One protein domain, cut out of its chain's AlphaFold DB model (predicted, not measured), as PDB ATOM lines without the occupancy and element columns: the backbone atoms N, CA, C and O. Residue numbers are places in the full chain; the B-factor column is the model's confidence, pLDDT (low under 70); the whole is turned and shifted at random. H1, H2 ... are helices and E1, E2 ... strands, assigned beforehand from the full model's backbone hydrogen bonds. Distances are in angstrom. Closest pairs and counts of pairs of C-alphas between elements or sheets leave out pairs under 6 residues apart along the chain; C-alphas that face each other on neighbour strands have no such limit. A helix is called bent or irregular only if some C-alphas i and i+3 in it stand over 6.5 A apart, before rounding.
ATOM      1  N   MET A 845      34.620  24.437  17.512       69.81
ATOM      2  CA  MET A 845      33.795  23.233  17.678       69.81
ATOM      3  C   MET A 845      32.805  23.003  16.519       69.81
ATOM      4  O   MET A 845      32.087  22.005  16.523       69.81
ATOM      5  N   GLY A 846      32.716  23.907  15.537       65.44
ATOM      6  CA  GLY A 846      31.925  23.709  14.318       65.44
ATOM      7  C   GLY A 846      30.415  23.521  14.530       65.44
ATOM      8  O   GLY A 846      29.724  23.079  13.609       65.44
ATOM      9  N   LEU A 847      29.875  23.856  15.711       66.12
ATOM     10  CA  LEU A 847      28.496  23.520  16.109       66.12
ATOM     11  C   LEU A 847      27.422  24.107  15.178       66.12
ATOM     12  O   LEU A 847      26.334  23.551  15.061       66.12
ATOM     13  N   SER A 848      27.738  25.188  14.461       58.44
ATOM     14  CA  SER A 848      26.859  25.791  13.450       58.44
ATOM     15  C   SER A 848      26.672  24.936  12.180       58.44
ATOM     16  O   SER A 848      25.879  25.310  11.316       58.44
ATOM     17  N   GLN A 849      27.403  23.827  12.014       66.88
ATOM     18  CA  GLN A 849      27.467  23.060  10.767       66.88
ATOM     19  C   GLN A 849      27.087  21.578  10.947       66.88
ATOM     20  O   GLN A 849      27.852  20.695  10.569       66.88
ATOM     21  N   TRP A 850      25.882  21.279  11.448       69.81
ATOM     22  CA  TRP A 850      25.382  19.900  11.669       69.81
ATOM     23  C   TRP A 850      25.483  18.975  10.430       69.81
ATOM     24  O   TRP A 850      25.651  17.765  10.555       69.81
ATOM     25  N   ARG A 851      25.452  19.509   9.199       65.44
ATOM     26  CA  ARG A 851      25.639  18.707   7.968       65.44
ATOM     27  C   ARG A 851      27.117  18.447   7.594       65.44
ATOM     28  O   ARG A 851      27.379  17.725   6.637       65.44
ATOM     29  N   SER A 852      28.086  19.023   8.306       71.94
ATOM     30  CA  SER A 852      29.522  18.821   8.050       71.94
ATOM     31  C   SER A 852      30.044  17.516   8.664       71.94
ATOM     32  O   SER A 852      29.547  17.062   9.694       71.94
ATOM     33  N   ARG A 853      31.097  16.933   8.072       79.06
ATOM     34  CA  ARG A 853      31.797  15.783   8.674       79.06
ATOM     35  C   ARG A 853      32.459  16.166  10.003       79.06
ATOM     36  O   ARG A 853      32.379  15.386  10.944       79.06
ATOM     37  N   GLU A 854      33.028  17.373  10.080       78.75
ATOM     38  CA  GLU A 854      33.626  17.957  11.292       78.75
ATOM     39  C   GLU A 854      32.682  17.853  12.498       78.75
ATOM     40  O   GLU A 854      33.062  17.323  13.543       78.75
ATOM     41  N   PHE A 855      31.424  18.274  12.331       82.81
ATOM     42  CA  PHE A 855      30.417  18.210  13.388       82.81
ATOM     43  C   PHE A 855      30.173  16.778  13.875       82.81
ATOM     44  O   PHE A 855      30.214  16.527  15.076       82.81
ATOM     45  N   TRP A 856      29.961  15.817  12.970       85.88
ATOM     46  CA  TRP A 856      29.716  14.425  13.370       85.88
ATOM     47  C   TRP A 856      30.946  13.777  14.010       85.88
ATOM     48  O   TRP A 856      30.794  13.030  14.975       85.88
ATOM     49  N   THR A 857      32.159  14.120  13.563       83.69
ATOM     50  CA  THR A 857      33.387  13.706  14.258       83.69
ATOM     51  C   THR A 857      33.498  14.313  15.656       83.69
ATOM     52  O   THR A 857      33.941  13.622  16.567       83.69
ATOM     53  N   LEU A 858      33.038  15.552  15.870       84.69
ATOM     54  CA  LEU A 858      33.024  16.182  17.193       84.69
ATOM     55  C   LEU A 858      31.916  15.635  18.106       84.69
ATOM     56  O   LEU A 858      32.145  15.500  19.301       84.69
ATOM     57  N   VAL A 859      30.751  15.258  17.574       87.06
ATOM     58  CA  VAL A 859      29.704  14.558  18.346       87.06
ATOM     59  C   VAL A 859      30.170  13.159  18.756       87.06
ATOM     60  O   VAL A 859      30.005  12.779  19.913       87.06
ATOM     61  N   LEU A 860      30.815  12.413  17.853       88.81
ATOM     62  CA  LEU A 860      31.427  11.120  18.179       88.81
ATOM     63  C   LEU A 860      32.509  11.283  19.256       88.81
ATOM     64  O   LEU A 860      32.518  10.536  20.233       88.81
ATOM     65  N   LEU A 861      33.368  12.299  19.119       89.00
ATOM     66  CA  LEU A 861      34.385  12.654  20.110       89.00
ATOM     67  C   LEU A 861      33.754  13.022  21.462       89.00
ATOM     68  O   LEU A 861      34.205  12.526  22.486       89.00
ATOM     69  N   LEU A 862      32.683  13.820  21.486       88.69
ATOM     70  CA  LEU A 862      31.944  14.183  22.700       88.69
ATOM     71  C   LEU A 862      31.403  12.945  23.429       88.69
ATOM     72  O   LEU A 862      31.594  12.825  24.636       88.69
ATOM     73  N   CYS A 863      30.785  12.005  22.707       89.00
ATOM     74  CA  CYS A 863      30.292  10.755  23.290       89.00
ATOM     75  C   CYS A 863      31.434   9.868  23.812       89.00
ATOM     76  O   CYS A 863      31.372   9.387  24.941       89.00
ATOM     77  N   LEU A 864      32.500   9.685  23.027       89.69
ATOM     78  CA  LEU A 864      33.672   8.892  23.418       89.69
ATOM     79  C   LEU A 864      34.360   9.473  24.665       89.69
ATOM     80  O   LEU A 864      34.656   8.747  25.613       89.69
ATOM     81  N   VAL A 865      34.562  10.791  24.696       90.94
ATOM     82  CA  VAL A 865      35.190  11.495  25.820       90.94
ATOM     83  C   VAL A 865      34.283  11.493  27.057       90.94
ATOM     84  O   VAL A 865      34.796  11.386  28.168       90.94
ATOM     85  N   PHE A 866      32.956  11.536  26.897       89.06
ATOM     86  CA  PHE A 866      32.003  11.394  28.006       89.06
ATOM     87  C   PHE A 866      32.148  10.040  28.718       89.06
ATOM     88  O   PHE A 866      32.262  10.016  29.944       89.06
ATOM     89  N   PHE A 867      32.228   8.929  27.977       87.25
ATOM     90  CA  PHE A 867      32.447   7.608  28.579       87.25
ATOM     91  C   PHE A 867      33.833   7.484  29.223       87.25
ATOM     92  O   PHE A 867      33.928   7.041  30.365       87.25
ATOM     93  N   ILE A 868      34.897   7.946  28.553       88.94
ATOM     94  CA  ILE A 868      36.250   7.954  29.136       88.94
ATOM     95  C   ILE A 868      36.273   8.759  30.446       88.94
ATOM     96  O   ILE A 868      36.770   8.264  31.455       88.94
ATOM     97  N   ARG A 869      35.678   9.959  30.478       89.69
ATOM     98  CA  ARG A 869      35.593  10.791  31.692       89.69
ATOM     99  C   ARG A 869      34.781  10.119  32.800       89.69
ATOM    100  O   ARG A 869      35.178  10.189  33.960       89.69
ATOM    101  N   MET A 870      33.683   9.439  32.460       86.06
ATOM    102  CA  MET A 870      32.902   8.658  33.424       86.06
ATOM    103  C   MET A 870      33.755   7.550  34.058       86.06
ATOM    104  O   MET A 870      33.814   7.451  35.282       86.06
ATOM    105  N   TYR A 871      34.468   6.753  33.256       87.56
ATOM    106  CA  TYR A 871      35.323   5.689  33.785       87.56
ATOM    107  C   TYR A 871      36.455   6.242  34.658       87.56
ATOM    108  O   TYR A 871      36.663   5.742  35.761       87.56
ATOM    109  N   LEU A 872      37.133   7.313  34.234       89.50
ATOM    110  CA  LEU A 872      38.213   7.948  35.003       89.50
ATOM    111  C   LEU A 872      37.744   8.537  36.347       89.50
ATOM    112  O   LEU A 872      38.481   8.465  37.335       89.50
ATOM    113  N   HIS A 873      36.509   9.045  36.413       88.44
ATOM    114  CA  HIS A 873      35.885   9.489  37.660       88.44
ATOM    115  C   HIS A 873      35.759   8.335  38.672       88.44
ATOM    116  O   HIS A 873      36.259   8.418  39.796       88.44
ATOM    117  N   TYR A 874      35.117   7.229  38.274       86.81
ATOM    118  CA  TYR A 874      34.877   6.092  39.171       86.81
ATOM    119  C   TYR A 874      36.147   5.270  39.453       86.81
ATOM    120  O   TYR A 874      36.280   4.731  40.549       86.81
ATOM    121  N   ILE A 875      37.117   5.231  38.530       87.88
ATOM    122  CA  ILE A 875      38.470   4.705  38.789       87.88
ATOM    123  C   ILE A 875      39.173   5.545  39.867       87.88
ATOM    124  O   ILE A 875      39.849   4.984  40.726       87.88
ATOM    125  N   GLY A 876      38.973   6.868  39.883       88.56
ATOM    126  CA  GLY A 876      39.472   7.741  40.947       88.56
ATOM    127  C   GLY A 876      38.873   7.427  42.319       88.56
ATOM    128  O   GLY A 876      39.609   7.255  43.291       88.56
ATOM    129  N   GLN A 877      37.547   7.267  42.390       87.69
ATOM    130  CA  GLN A 877      36.862   6.838  43.617       87.69
ATOM    131  C   GLN A 877      37.334   5.448  44.090       87.69
ATOM    132  O   GLN A 877      37.605   5.253  45.275       87.69
ATOM    133  N   TRP A 878      37.487   4.491  43.168       87.12
ATOM    134  CA  TRP A 878      38.012   3.150  43.454       87.12
ATOM    135  C   TRP A 878      39.447   3.197  43.999       87.12
ATOM    136  O   TRP A 878      39.742   2.568  45.018       87.12
ATOM    137  N   ALA A 879      40.326   3.988  43.375       87.94
ATOM    138  CA  ALA A 879      41.709   4.150  43.812       87.94
ATOM    139  C   ALA A 879      41.798   4.747  45.227       87.94
ATOM    140  O   ALA A 879      42.634   4.311  46.015       87.94
ATOM    141  N   PHE A 880      40.910   5.680  45.585       87.69
ATOM    142  CA  PHE A 880      40.838   6.240  46.938       87.69
ATOM    143  C   PHE A 880      40.499   5.184  47.996       87.69
ATOM    144  O   PHE A 880      41.191   5.070  49.007       87.69
ATOM    145  N   LEU A 881      39.466   4.373  47.744       85.12
ATOM    146  CA  LEU A 881      39.055   3.295  48.647       85.12
ATOM    147  C   LEU A 881      40.165   2.245  48.807       85.12
ATOM    148  O   LEU A 881      40.415   1.787  49.922       85.12
ATOM    149  N   ASN A 882      40.883   1.938  47.722       85.75
ATOM    150  CA  ASN A 882      42.035   1.037  47.734       85.75
ATOM    151  C   ASN A 882      43.213   1.609  48.556       85.75
ATOM    152  O   ASN A 882      43.787   0.902  49.377       85.75
ATOM    153  N   ILE A 883      43.518   2.910  48.433       87.94
ATOM    154  CA  ILE A 883      44.543   3.602  49.246       87.94
ATOM    155  C   ILE A 883      44.210   3.563  50.750       87.94
ATOM    156  O   ILE A 883      45.113   3.445  51.579       87.94
ATOM    157  N   ILE A 884      42.925   3.617  51.116       86.00
ATOM    158  CA  ILE A 884      42.459   3.514  52.514       86.00
ATOM    159  C   ILE A 884      42.316   2.036  52.956       86.00
ATOM    160  O   ILE A 884      42.045   1.757  54.120       86.00
ATOM    161  N   ASN A 885      42.590   1.070  52.070       83.38
ATOM    162  CA  ASN A 885      42.436  -0.377  52.285       83.38
ATOM    163  C   ASN A 885      40.990  -0.804  52.627       83.38
ATOM    164  O   ASN A 885      40.768  -1.776  53.351       83.38
ATOM    165  N   ILE A 886      39.989  -0.091  52.096       79.12
ATOM    166  CA  ILE A 886      38.571  -0.439  52.252       79.12
ATOM    167  C   ILE A 886      38.182  -1.444  51.154       79.12
ATOM    168  O   ILE A 886      38.318  -1.126  49.969       79.12
ATOM    169  N   PRO A 887      37.664  -2.641  51.497       76.44
ATOM    170  CA  PRO A 887      37.327  -3.655  50.504       76.44
ATOM    171  C   PRO A 887      36.139  -3.219  49.634       76.44
ATOM    172  O   PRO A 887      35.005  -3.082  50.103       76.44
ATOM    173  N   VAL A 888      36.395  -3.037  48.338       76.50
ATOM    174  CA  VAL A 888      35.358  -2.811  47.324       76.50
ATOM    175  C   VAL A 888      34.692  -4.149  46.998       76.50
ATOM    176  O   VAL A 888      35.356  -5.102  46.606       76.50
ATOM    177  N   SER A 889      33.369  -4.227  47.160       67.88
ATOM    178  CA  SER A 889      32.617  -5.485  47.034       67.88
ATOM    179  C   SER A 889      32.274  -5.866  45.590       67.88
ATOM    180  O   SER A 889      32.204  -7.055  45.288       67.88
ATOM    181  N   ARG A 890      32.061  -4.872  44.711       73.44
ATOM    182  CA  ARG A 890      31.956  -4.999  43.242       73.44
ATOM    183  C   ARG A 890      32.356  -3.694  42.557       73.44
ATOM    184  O   ARG A 890      32.182  -2.619  43.137       73.44
ATOM    185  N   PHE A 891      32.850  -3.806  41.328       79.25
ATOM    186  CA  PHE A 891      33.233  -2.686  40.472       79.25
ATOM    187  C   PHE A 891      32.924  -3.055  39.015       79.25
ATOM    188  O   PHE A 891      33.790  -3.516  38.275       79.25
ATOM    189  N   ASP A 892      31.651  -2.913  38.639       76.88
ATOM    190  CA  ASP A 892      31.131  -3.439  37.373       76.88
ATOM    191  C   ASP A 892      30.887  -2.292  36.368       76.88
ATOM    192  O   ASP A 892      30.021  -1.426  36.571       76.88
ATOM    193  N   PHE A 893      31.639  -2.285  35.264       75.19
ATOM    194  CA  PHE A 893      31.460  -1.337  34.160       75.19
ATOM    195  C   PHE A 893      30.180  -1.660  33.373       75.19
ATOM    196  O   PHE A 893      30.087  -2.715  32.750       75.19
ATOM    197  N   HIS A 894      29.205  -0.746  33.357       74.62
ATOM    198  CA  HIS A 894      28.038  -0.835  32.474       74.62
ATOM    199  C   HIS A 894      28.100   0.275  31.406       74.62
ATOM    200  O   HIS A 894      28.661   1.338  31.675       74.62
ATOM    201  N   PRO A 895      27.465   0.117  30.225       68.56
ATOM    202  CA  PRO A 895      27.556   1.099  29.133       68.56
ATOM    203  C   PRO A 895      27.011   2.508  29.427       68.56
ATOM    204  O   PRO A 895      27.144   3.391  28.587       68.56
ATOM    205  N   TYR A 896      26.347   2.721  30.567       70.00
ATOM    206  CA  TYR A 896      25.733   4.000  30.947       70.00
ATOM    207  C   TYR A 896      26.036   4.447  32.392       70.00
ATOM    208  O   TYR A 896      25.681   5.568  32.749       70.00
ATOM    209  N   THR A 897      26.679   3.601  33.209       70.81
ATOM    210  CA  THR A 897      26.971   3.805  34.648       70.81
ATOM    211  C   THR A 897      28.116   2.890  35.092       70.81
ATOM    212  O   THR A 897      28.256   1.795  34.554       70.81
ATOM    213  N   VAL A 898      28.848   3.230  36.155       75.81
ATOM    214  CA  VAL A 898      29.736   2.272  36.847       75.81
ATOM    215  C   VAL A 898      29.184   2.003  38.243       75.81
ATOM    216  O   VAL A 898      28.937   2.942  38.996       75.81
ATOM    217  N   SER A 899      28.984   0.735  38.611       73.19
ATOM    218  CA  SER A 899      28.534   0.382  39.964       73.19
ATOM    219  C   SER A 899      29.722   0.061  40.868       73.19
ATOM    220  O   SER A 899      30.181  -1.082  40.926       73.19
ATOM    221  N   LEU A 900      30.209   1.090  41.568       76.56
ATOM    222  CA  LEU A 900      31.200   0.987  42.640       76.56
ATOM    223  C   LEU A 900      30.490   0.697  43.974       76.56
ATOM    224  O   LEU A 900      29.912   1.590  44.592       76.56
ATOM    225  N   ASN A 901      30.535  -0.557  44.426       76.75
ATOM    226  CA  ASN A 901      29.834  -0.994  45.634       76.75
ATOM    227  C   ASN A 901      30.809  -1.110  46.816       76.75
ATOM    228  O   ASN A 901      31.554  -2.088  46.912       76.75
ATOM    229  N   TYR A 902      30.764  -0.161  47.750       76.69
ATOM    230  CA  TYR A 902      31.549  -0.167  48.990       76.69
ATOM    231  C   TYR A 902      30.646  -0.086  50.228       76.69
ATOM    232  O   TYR A 902      29.479   0.301  50.142       76.69
ATOM    233  N   GLN A 903      31.165  -0.485  51.391       74.31
ATOM    234  CA  GLN A 903      30.392  -0.524  52.632       74.31
ATOM    235  C   GLN A 903      30.495   0.812  53.384       74.31
ATOM    236  O   GLN A 903      31.454   1.042  54.117       74.31
ATOM    237  N   SER A 904      29.488   1.682  53.237       67.44
ATOM    238  CA  SER A 904      29.495   3.026  53.845       67.44
ATOM    239  C   SER A 904      29.625   3.021  55.374       67.44
ATOM    240  O   SER A 904      30.200   3.943  55.936       67.44
ATOM    241  N   SER A 905      29.183   1.959  56.062       73.44
ATOM    242  CA  SER A 905      29.315   1.835  57.523       73.44
ATOM    243  C   SER A 905      30.752   1.651  58.038       73.44
ATOM    244  O   SER A 905      30.937   1.588  59.252       73.44
ATOM    245  N   LEU A 906      31.754   1.572  57.152       71.00
ATOM    246  CA  LEU A 906      33.181   1.614  57.507       71.00
ATOM    247  C   LEU A 906      33.820   3.003  57.328       71.00
ATOM    248  O   LEU A 906      34.942   3.189  57.789       71.00
ATOM    249  N   LEU A 907      33.154   3.960  56.672       77.00
ATOM    250  CA  LEU A 907      33.703   5.301  56.452       77.00
ATOM    251  C   LEU A 907      33.228   6.266  57.543       77.00
ATOM    252  O   LEU A 907      32.055   6.293  57.915       77.00
ATOM    253  N   HIS A 908      34.122   7.135  58.009       81.12
ATOM    254  CA  HIS A 908      33.713   8.359  58.688       81.12
ATOM    255  C   HIS A 908      33.204   9.385  57.668       81.12
ATOM    256  O   HIS A 908      33.663   9.435  56.529       81.12
ATOM    257  N   THR A 909      32.343  10.310  58.097       82.00
ATOM    258  CA  THR A 909      31.752  11.354  57.233       82.00
ATOM    259  C   THR A 909      32.794  12.195  56.475       82.00
ATOM    260  O   THR A 909      32.543  12.647  55.361       82.00
ATOM    261  N   ARG A 910      34.002  12.373  57.038       83.44
ATOM    262  CA  ARG A 910      35.135  13.032  56.357       83.44
ATOM    263  C   ARG A 910      35.667  12.226  55.163       83.44
ATOM    264  O   ARG A 910      36.089  12.818  54.176       83.44
ATOM    265  N   GLU A 911      35.653  10.895  55.252       83.69
ATOM    266  CA  GLU A 911      36.071   9.987  54.182       83.69
ATOM    267  C   GLU A 911      34.968   9.846  53.130       83.69
ATOM    268  O   GLU A 911      35.283   9.860  51.947       83.69
ATOM    269  N   GLU A 912      33.686   9.809  53.521       80.81
ATOM    270  CA  GLU A 912      32.559   9.823  52.569       80.81
ATOM    271  C   GLU A 912      32.591  11.077  51.677       80.81
ATOM    272  O   GLU A 912      32.523  10.981  50.451       80.81
ATOM    273  N   VAL A 913      32.781  12.259  52.278       83.75
ATOM    274  CA  VAL A 913      32.958  13.520  51.535       83.75
ATOM    275  C   VAL A 913      34.216  13.475  50.657       83.75
ATOM    276  O   VAL A 913      34.193  13.976  49.533       83.75
ATOM    277  N   ALA A 914      35.299  12.845  51.116       85.06
ATOM    278  CA  ALA A 914      36.520  12.713  50.327       85.06
ATOM    279  C   ALA A 914      36.374  11.748  49.129       85.06
ATOM    280  O   ALA A 914      36.915  12.058  48.071       85.06
ATOM    281  N   VAL A 915      35.596  10.657  49.230       85.06
ATOM    282  CA  VAL A 915      35.245   9.797  48.075       85.06
ATOM    283  C   VAL A 915      34.551  10.630  46.994       85.06
ATOM    284  O   VAL A 915      34.956  10.599  45.832       85.06
ATOM    285  N   VAL A 916      33.537  11.414  47.384       83.69
ATOM    286  CA  VAL A 916      32.766  12.265  46.461       83.69
ATOM    287  C   VAL A 916      33.644  13.347  45.822       83.69
ATOM    288  O   VAL A 916      33.506  13.622  44.633       83.69
ATOM    289  N   LEU A 917      34.570  13.944  46.580       86.75
ATOM    290  CA  LEU A 917      35.478  14.975  46.069       86.75
ATOM    291  C   LEU A 917      36.647  14.427  45.234       86.75
ATOM    292  O   LEU A 917      37.151  15.163  44.383       86.75
ATOM    293  N   LEU A 918      37.087  13.174  45.427       89.31
ATOM    294  CA  LEU A 918      38.228  12.661  44.662       89.31
ATOM    295  C   LEU A 918      37.869  12.319  43.211       89.31
ATOM    296  O   LEU A 918      38.710  12.497  42.338       89.31
ATOM    297  N   GLY A 919      36.635  11.895  42.923       87.25
ATOM    298  CA  GLY A 919      36.201  11.608  41.549       87.25
ATOM    299  C   GLY A 919      36.365  12.802  40.586       87.25
ATOM    300  O   GLY A 919      37.010  12.659  39.545       87.25
ATOM    301  N   PRO A 920      35.879  14.015  40.923       90.25
ATOM    302  CA  PRO A 920      36.160  15.211  40.129       90.25
ATOM    303  C   PRO A 920      37.640  15.609  40.166       90.25
ATOM    304  O   PRO A 920      38.178  16.083  39.165       90.25
ATOM    305  N   ALA A 921      38.327  15.391  41.294       90.88
ATOM    306  CA  ALA A 921      39.748  15.703  41.417       90.88
ATOM    307  C   ALA A 921      40.632  14.849  40.488       90.88
ATOM    308  O   ALA A 921      41.594  15.384  39.938       90.88
ATOM    309  N   THR A 922      40.312  13.569  40.244       91.81
ATOM    310  CA  THR A 922      41.071  12.750  39.282       91.81
ATOM    311  C   THR A 922      40.847  13.198  37.844       91.81
ATOM    312  O   THR A 922      41.812  13.243  37.085       91.81
ATOM    313  N   ASN A 923      39.640  13.637  37.475       92.31
ATOM    314  CA  ASN A 923      39.404  14.249  36.163       92.31
ATOM    315  C   ASN A 923      40.185  15.562  35.986       92.31
ATOM    316  O   ASN A 923      40.804  15.782  34.946       92.31
ATOM    317  N   ILE A 924      40.234  16.413  37.017       92.94
ATOM    318  CA  ILE A 924      41.030  17.653  37.007       92.94
ATOM    319  C   ILE A 924      42.538  17.352  36.929       92.94
ATOM    320  O   ILE A 924      43.268  18.042  36.214       92.94
ATOM    321  N   LEU A 925      43.014  16.307  37.613       93.69
ATOM    322  CA  LEU A 925      44.406  15.850  37.555       93.69
ATOM    323  C   LEU A 925      44.768  15.282  36.175       93.69
ATOM    324  O   LEU A 925      45.837  15.578  35.648       93.69
ATOM    325  N   ILE A 926      43.879  14.520  35.541       93.25
ATOM    326  CA  ILE A 926      44.113  14.003  34.186       93.25
ATOM    327  C   ILE A 926      44.040  15.136  33.154       93.25
ATOM    328  O   ILE A 926      44.853  15.173  32.232       93.25
ATOM    329  N   LEU A 927      43.155  16.120  33.342       93.62
ATOM    330  CA  LEU A 927      43.125  17.334  32.525       93.62
ATOM    331  C   LEU A 927      44.436  18.126  32.647       93.62
ATOM    332  O   LEU A 927      44.961  18.577  31.630       93.62
ATOM    333  N   SER A 928      44.996  18.276  33.852       93.19
ATOM    334  CA  SER A 928      46.268  18.987  34.033       93.19
ATOM    335  C   SER A 928      47.452  18.227  33.421       93.19
ATOM    336  O   SER A 928      48.303  18.856  32.793       93.19
ATOM    337  N   ILE A 929      47.457  16.889  33.485       93.88
ATOM    338  CA  ILE A 929      48.417  16.041  32.761       93.88
ATOM    339  C   ILE A 929      48.273  16.230  31.245       93.88
ATOM    340  O   ILE A 929      49.276  16.465  30.579       93.88
ATOM    341  N   LEU A 930      47.057  16.192  30.689       91.69
ATOM    342  CA  LEU A 930      46.814  16.398  29.254       91.69
ATOM    343  C   LEU A 930      47.260  17.791  28.776       91.69
ATOM    344  O   LEU A 930      47.861  17.912  27.709       91.69
ATOM    345  N   VAL A 931      47.017  18.836  29.572       91.19
ATOM    346  CA  VAL A 931      47.477  20.207  29.288       91.19
ATOM    347  C   VAL A 931      49.004  20.314  29.369       91.19
ATOM    348  O   VAL A 931      49.612  20.933  28.495       91.19
ATOM    349  N   LEU A 932      49.643  19.676  30.356       91.88
ATOM    350  CA  LEU A 932      51.104  19.616  30.465       91.88
ATOM    351  C   LEU A 932      51.726  18.844  29.294       91.88
ATOM    352  O   LEU A 932      52.735  19.286  28.750       91.88
ATOM    353  N   MET A 933      51.108  17.740  28.867       89.56
ATOM    354  CA  MET A 933      51.537  16.957  27.705       89.56
ATOM    355  C   MET A 933      51.427  17.797  26.426       89.56
ATOM    356  O   MET A 933      52.393  17.890  25.680       89.56
ATOM    357  N   CYS A 934      50.315  18.516  26.231       87.75
ATOM    358  CA  CYS A 934      50.137  19.456  25.121       87.75
ATOM    359  C   CYS A 934      51.204  20.567  25.110       87.75
ATOM    360  O   CYS A 934      51.835  20.800  24.080       87.75
ATOM    361  N   TRP A 935      51.477  21.202  26.257       88.06
ATOM    362  CA  TRP A 935      52.550  22.200  26.392       88.06
ATOM    363  C   TRP A 935      53.934  21.615  26.079       88.06
ATOM    364  O   TRP A 935      54.728  22.237  25.373       88.06
ATOM    365  N   LEU A 936      54.217  20.402  26.565       88.38
ATOM    366  CA  LEU A 936      55.477  19.710  26.317       88.38
ATOM    367  C   LEU A 936      55.636  19.359  24.829       88.38
ATOM    368  O   LEU A 936      56.697  19.613  24.269       88.38
ATOM    369  N   THR A 937      54.583  18.860  24.172       84.50
ATOM    370  CA  THR A 937      54.576  18.563  22.731       84.50
ATOM    371  C   THR A 937      54.734  19.827  21.882       84.50
ATOM    372  O   THR A 937      55.542  19.836  20.959       84.50
ATOM    373  N   GLN A 938      54.045  20.924  22.216       83.00
ATOM    374  CA  GLN A 938      54.256  22.221  21.554       83.00
ATOM    375  C   GLN A 938      55.704  22.711  21.713       83.00
ATOM    376  O   GLN A 938      56.259  23.310  20.799       83.00
ATOM    377  N   LYS A 939      56.351  22.425  22.851       82.50
ATOM    378  CA  LYS A 939      57.751  22.793  23.093       82.50
ATOM    379  C   LYS A 939      58.764  21.898  22.359       82.50
ATOM    380  O   LYS A 939      59.861  22.371  22.079       82.50
ATOM    381  N   THR A 940      58.439  20.635  22.064       82.31
ATOM    382  CA  THR A 940      59.362  19.691  21.397       82.31
ATOM    383  C   THR A 940      59.171  19.585  19.886       82.31
ATOM    384  O   THR A 940      60.153  19.398  19.175       82.31
ATOM    385  N   ILE A 941      57.935  19.695  19.392       75.00
ATOM    386  CA  ILE A 941      57.563  19.498  17.977       75.00
ATOM    387  C   ILE A 941      57.086  20.814  17.327       75.00
ATOM    388  O   ILE A 941      56.943  20.892  16.108       75.00
ATOM    389  N   GLY A 942      56.855  21.873  18.113       67.00
ATOM    390  CA  GLY A 942      56.276  23.145  17.658       67.00
ATOM    391  C   GLY A 942      54.759  23.054  17.492       67.00
ATOM    392  O   GLY A 942      54.007  23.803  18.120       67.00
ATOM    393  N   ASN A 943      54.314  22.070  16.712       67.88
ATOM    394  CA  ASN A 943      52.918  21.865  16.343       67.88
ATOM    395  C   ASN A 943      52.270  20.732  17.158       67.88
ATOM    396  O   ASN A 943      52.904  19.731  17.487       67.88
ATOM    397  N   PHE A 944      50.973  20.869  17.446       73.69
ATOM    398  CA  PHE A 944      50.158  19.845  18.112       73.69
ATOM    399  C   PHE A 944      49.022  19.395  17.180       73.69
ATOM    400  O   PHE A 944      48.433  20.258  16.530       73.69
ATOM    401  N   PRO A 945      48.669  18.097  17.083       79.88
ATOM    402  CA  PRO A 945      47.669  17.663  16.109       79.88
ATOM    403  C   PRO A 945      46.258  18.174  16.438       79.88
ATOM    404  O   PRO A 945      45.747  17.950  17.539       79.88
ATOM    405  N   ASP A 946      45.588  18.778  15.450       75.06
ATOM    406  CA  ASP A 946      44.263  19.412  15.579       75.06
ATOM    407  C   ASP A 946      43.201  18.499  16.241       75.06
ATOM    408  O   ASP A 946      42.355  18.972  17.003       75.06
ATOM    409  N   LEU A 947      43.263  17.177  16.015       80.75
ATOM    410  CA  LEU A 947      42.375  16.189  16.649       80.75
ATOM    411  C   LEU A 947      42.595  16.061  18.165       80.75
ATOM    412  O   LEU A 947      41.622  16.015  18.917       80.75
ATOM    413  N   PHE A 948      43.847  16.045  18.631       82.88
ATOM    414  CA  PHE A 948      44.145  16.013  20.066       82.88
ATOM    415  C   PHE A 948      43.834  17.363  20.728       82.88
ATOM    416  O   PHE A 948      43.350  17.383  21.858       82.88
ATOM    417  N   CYS A 949      44.008  18.485  20.019       84.19
ATOM    418  CA  CYS A 949      43.517  19.793  20.472       84.19
ATOM    419  C   CYS A 949      41.998  19.758  20.730       84.19
ATOM    420  O   CYS A 949      41.544  20.120  21.817       84.19
ATOM    421  N   LYS A 950      41.214  19.244  19.769       85.38
ATOM    422  CA  LYS A 950      39.761  19.050  19.920       85.38
ATOM    423  C   LYS A 950      39.422  18.104  21.085       85.38
ATOM    424  O   LYS A 950      38.530  18.424  21.866       85.38
ATOM    425  N   PHE A 951      40.157  17.002  21.267       88.69
ATOM    426  CA  PHE A 951      39.974  16.074  22.398       88.69
ATOM    427  C   PHE A 951      40.167  16.763  23.759       88.69
ATOM    428  O   PHE A 951      39.297  16.658  24.621       88.69
ATOM    429  N   ILE A 952      41.265  17.507  23.946       89.69
ATOM    430  CA  ILE A 952      41.565  18.190  25.217       89.69
ATOM    431  C   ILE A 952      40.508  19.257  25.522       89.69
ATOM    432  O   ILE A 952      40.037  19.337  26.655       89.69
ATOM    433  N   MET A 953      40.071  20.026  24.518       86.69
ATOM    434  CA  MET A 953      38.996  21.015  24.678       86.69
ATOM    435  C   MET A 953      37.668  20.372  25.101       86.69
ATOM    436  O   MET A 953      37.011  20.852  26.026       86.69
ATOM    437  N   VAL A 954      37.286  19.258  24.470       88.75
ATOM    438  CA  VAL A 954      36.063  18.513  24.810       88.75
ATOM    439  C   VAL A 954      36.159  17.892  26.211       88.75
ATOM    440  O   VAL A 954      35.207  18.001  26.986       88.75
ATOM    441  N   TYR A 955      37.309  17.321  26.590       91.19
ATOM    442  CA  TYR A 955      37.534  16.783  27.938       91.19
ATOM    443  C   TYR A 955      37.518  17.884  29.010       91.19
ATOM    444  O   TYR A 955      36.938  17.684  30.077       91.19
ATOM    445  N   ALA A 956      38.061  19.071  28.723       90.31
ATOM    446  CA  ALA A 956      38.006  20.223  29.624       90.31
ATOM    447  C   ALA A 956      36.562  20.689  29.885       90.31
ATOM    448  O   ALA A 956      36.175  20.871  31.040       90.31
ATOM    449  N   ILE A 957      35.741  20.813  28.835       88.62
ATOM    450  CA  ILE A 957      34.317  21.179  28.955       88.62
ATOM    451  C   ILE A 957      33.546  20.109  29.745       88.62
ATOM    452  O   ILE A 957      32.790  20.435  30.661       88.62
ATOM    453  N   LEU A 958      33.773  18.826  29.448       89.12
ATOM    454  CA  LEU A 958      33.134  17.716  30.159       89.12
ATOM    455  C   LEU A 958      33.618  17.551  31.607       89.12
ATOM    456  O   LEU A 958      32.869  16.992  32.407       89.12
ATOM    457  N   THR A 959      34.818  18.030  31.947       90.19
ATOM    458  CA  THR A 959      35.359  18.068  33.318       90.19
ATOM    459  C   THR A 959      34.802  19.253  34.107       90.19
ATOM    460  O   THR A 959      34.421  19.096  35.262       90.19
ATOM    461  N   PHE A 960      34.644  20.425  33.483       88.75
ATOM    462  CA  PHE A 960      33.943  21.560  34.099       88.75
ATOM    463  C   PHE A 960      32.475  21.224  34.424       88.75
ATOM    464  O   PHE A 960      31.949  21.628  35.458       88.75
ATOM    465  N   LEU A 961      31.826  20.433  33.564       87.94
ATOM    466  CA  LEU A 961      30.459  19.942  33.758       87.94
ATOM    467  C   LEU A 961      30.372  18.617  34.549       87.94
ATOM    468  O   LEU A 961      29.283  18.044  34.620       87.94
ATOM    469  N   ASP A 962      31.470  18.116  35.142       87.12
ATOM    470  CA  ASP A 962      31.507  16.813  35.839       87.12
ATOM    471  C   ASP A 962      30.421  16.695  36.930       87.12
ATOM    472  O   ASP A 962      29.582  15.799  36.803       87.12
ATOM    473  N   PRO A 963      30.293  17.626  37.908       84.88
ATOM    474  CA  PRO A 963      29.325  17.479  39.002       84.88
ATOM    475  C   PRO A 963      27.863  17.472  38.530       84.88
ATOM    476  O   PRO A 963      27.039  16.723  39.051       84.88
ATOM    477  N   ILE A 964      27.543  18.282  37.514       86.31
ATOM    478  CA  ILE A 964      26.189  18.388  36.949       86.31
ATOM    479  C   ILE A 964      25.829  17.098  36.208       86.31
ATOM    480  O   ILE A 964      24.732  16.566  36.369       86.31
ATOM    481  N   LEU A 965      26.753  16.579  35.397       84.06
ATOM    482  CA  LEU A 965      26.513  15.386  34.589       84.06
ATOM    483  C   LEU A 965      26.449  14.110  35.442       84.06
ATOM    484  O   LEU A 965      25.678  13.217  35.104       84.06
ATOM    485  N   ILE A 966      27.177  14.040  36.559       81.44
ATOM    486  CA  ILE A 966      27.045  12.938  37.528       81.44
ATOM    487  C   ILE A 966      25.696  13.000  38.238       81.44
ATOM    488  O   ILE A 966      24.991  11.998  38.267       81.44
ATOM    489  N   ALA A 967      25.268  14.175  38.716       80.62
ATOM    490  CA  ALA A 967      23.950  14.328  39.337       80.62
ATOM    491  C   ALA A 967      22.802  13.891  38.399       80.62
ATOM    492  O   ALA A 967      21.824  13.296  38.848       80.62
ATOM    493  N   VAL A 968      22.940  14.120  37.085       82.62
ATOM    494  CA  VAL A 968      21.994  13.638  36.058       82.62
ATOM    495  C   VAL A 968      22.030  12.111  35.878       82.62
ATOM    496  O   VAL A 968      20.981  11.514  35.633       82.62
ATOM    497  N   VAL A 969      23.194  11.467  36.018       77.12
ATOM    498  CA  VAL A 969      23.348   9.997  35.951       77.12
ATOM    499  C   VAL A 969      22.844   9.314  37.230       77.12
ATOM    500  O   VAL A 969      22.161   8.291  37.149       77.12
ATOM    501  N   ASP A 970      23.103   9.896  38.400       72.62
ATOM    502  CA  ASP A 970      22.754   9.311  39.699       72.62
ATOM    503  C   ASP A 970      21.283   9.534  40.089       72.62
ATOM    504  O   ASP A 970      20.684   8.665  40.728       72.62
ATOM    505  N   ALA A 971      20.641  10.630  39.664       73.88
ATOM    506  CA  ALA A 971      19.220  10.889  39.932       73.88
ATOM    507  C   ALA A 971      18.271   9.707  39.585       73.88
ATOM    508  O   ALA A 971      17.491   9.293  40.456       73.88
ATOM    509  N   PRO A 972      18.312   9.094  38.380       73.06
ATOM    510  CA  PRO A 972      17.480   7.927  38.067       73.06
ATOM    511  C   PRO A 972      17.880   6.658  38.843       73.06
ATOM    512  O   PRO A 972      17.021   5.800  39.082       73.06
ATOM    513  N   LEU A 973      19.143   6.522  39.270       65.94
ATOM    514  CA  LEU A 973      19.588   5.418  40.131       65.94
ATOM    515  C   LEU A 973      19.036   5.561  41.553       65.94
ATOM    516  O   LEU A 973      18.479   4.600  42.094       65.94
ATOM    517  N   GLY A 974      19.113   6.765  42.127       62.03
ATOM    518  CA  GLY A 974      18.560   7.104  43.438       62.03
ATOM    519  C   GLY A 974      17.080   6.739  43.527       62.03
ATOM    520  O   GLY A 974      16.691   5.938  44.383       62.03
ATOM    521  N   VAL A 975      16.268   7.201  42.569       58.84
ATOM    522  CA  VAL A 975      14.827   6.881  42.491       58.84
ATOM    523  C   VAL A 975      14.576   5.370  42.384       58.84
ATOM    524  O   VAL A 975      13.742   4.832  43.119       58.84
ATOM    525  N   ARG A 976      15.322   4.642  41.537       54.28
ATOM    526  CA  ARG A 976      15.209   3.172  41.431       54.28
ATOM    527  C   ARG A 976      15.594   2.450  42.729       54.28
ATOM    528  O   ARG A 976      14.966   1.443  43.064       54.28
ATOM    529  N   SER A 977      16.575   2.954  43.480       54.44
ATOM    530  CA  SER A 977      16.972   2.383  44.776       54.44
ATOM    531  C   SER A 977      15.891   2.583  45.851       54.44
ATOM    532  O   SER A 977      15.559   1.645  46.579       54.44
ATOM    533  N   ILE A 978      15.264   3.764  45.888       52.50
ATOM    534  CA  ILE A 978      14.171   4.109  46.810       52.50
ATOM    535  C   ILE A 978      12.924   3.264  46.510       52.50
ATOM    536  O   ILE A 978      12.297   2.741  47.432       52.50
ATOM    537  N   LEU A 979      12.603   3.049  45.230       48.22
ATOM    538  CA  LEU A 979      11.521   2.149  44.817       48.22
ATOM    539  C   LEU A 979      11.800   0.689  45.216       48.22
ATOM    540  O   LEU A 979      10.917   0.037  45.770       48.22
ATOM    541  N   LYS A 980      13.033   0.185  45.042       50.06
ATOM    542  CA  LYS A 980      13.412  -1.154  45.538       50.06
ATOM    543  C   LYS A 980      13.291  -1.278  47.064       50.06
ATOM    544  O   LYS A 980      12.868  -2.332  47.536       50.06
ATOM    545  N   ARG A 981      13.594  -0.222  47.831       47.81
ATOM    546  CA  ARG A 981      13.431  -0.202  49.300       47.81
ATOM    547  C   ARG A 981      11.970  -0.281  49.762       47.81
ATOM    548  O   ARG A 981      11.739  -0.781  50.855       47.81
ATOM    549  N   LYS A 982      10.982   0.134  48.955       47.56
ATOM    550  CA  LYS A 982       9.553  -0.064  49.287       47.56
ATOM    551  C   LYS A 982       9.065  -1.511  49.124       47.56
ATOM    552  O   LYS A 982       8.072  -1.867  49.748       47.56
ATOM    553  N   ASN A 983       9.763  -2.342  48.344       46.78
ATOM    554  CA  ASN A 983       9.323  -3.702  47.995       46.78
ATOM    555  C   ASN A 983      10.123  -4.832  48.685       46.78
ATOM    556  O   ASN A 983      10.002  -5.989  48.283       46.78
TER     557      ASN A 983
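AT A GLANCE: This is residues 845 to 983 of the 997 residues of an uncharacterized protein of Stichopus japonicus (UniProt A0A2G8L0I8). Two long helices, H1 and H2, cross as an X, and H3 folds back from H2 into the opening between the first part of H1 and the later part of H2. A small hairpin of two strands, E1 and E2, sits beside the later part of H1, and the bent helix H4 leads away from the body, where residues 974 to 983 stick out. The printed part has 139 residues with four named helices and two named strands, in the order H1, E1, E2, H2, H3, H4; the sheet, E1 - E2, is antiparallel and the class is mostly helix. The whole is loose, with a radius of gyration of the C-alphas of 18.1 A and spans of 54 by 36 by 21 A.

IN THESE COORDINATES: Strand E1 is residues 890 to 894, from C-alpha 890 at (31.956, -4.999, 43.242), and E2 is residues 897 to 901. H1, residues 853 to 883, begins at C-alpha 853 at (31.797, 15.783, 8.674) and is 44.2 A long. H2, residues 909 to 941, is 47.7 A long, with a kink of 37 degrees near residue 919; it is neither bent nor irregular, but only just: C-alphas 916 and 919 are 6.0 A apart. H3, residues 946 to 960, is 21.3 A long. H4, residues 962 to 982, was assigned as one helix by its hydrogen bonds but is bent, with C-alphas 969 and 972 6.6 A apart. Its arms are H4a, residues 962 to 969, and H4b, residues 972 to 982, ending at C-alpha 982 at (9.553, -0.064, 49.287).

HOW THE PARTS SIT: E1 and E2 form a hairpin, antiparallel at 175 degrees, with N 901 and O 890 at 2.9 A and N 894 and O 897 at 3.0 A, within hydrogen-bond range. The closest C-alphas of H1 and E2 are those of Tyr 874 and Val 898, 6.8 A apart. H1, with residues 869 to 881 alone, touches H2 at a steep tilt of 50 degrees, opposite ways; the closest C-alphas are those of His 873 and Gly 919, 4.4 A apart. H1 touches H3 with residues 858 to 869 alone, at a steep tilt of 53 degrees, the same way, closest at the C-alphas of Val 865 and Tyr 955, 6.2 A. H2 and H3 form a helical hairpin and touch at a shallow tilt of 20 degrees, opposite ways, closest at the C-alphas of Asn 923 and Thr 959, 6.2 A. H4a and H2 are close but not clearly touching, the C-alphas of Pro 920 and Asp 962 being 6.5 A apart. H4a and H4b stand at a steep tilt of 45 degrees, and H4b is apart from H1, H2 and H3. Every O i to N i+4 pair is within hydrogen-bond range in H1, H3, H4a and H4b, and 27 of 29 are in H2.

THE WHOLE: The two C-alphas farthest apart are those of Gly 942 and Asn 983, 62.0 A. The printed part has no cut, and no link is long. The mean pLDDT of the printed part is 80.2; residues 845 to 851 and 973 to 983 are among those under 70.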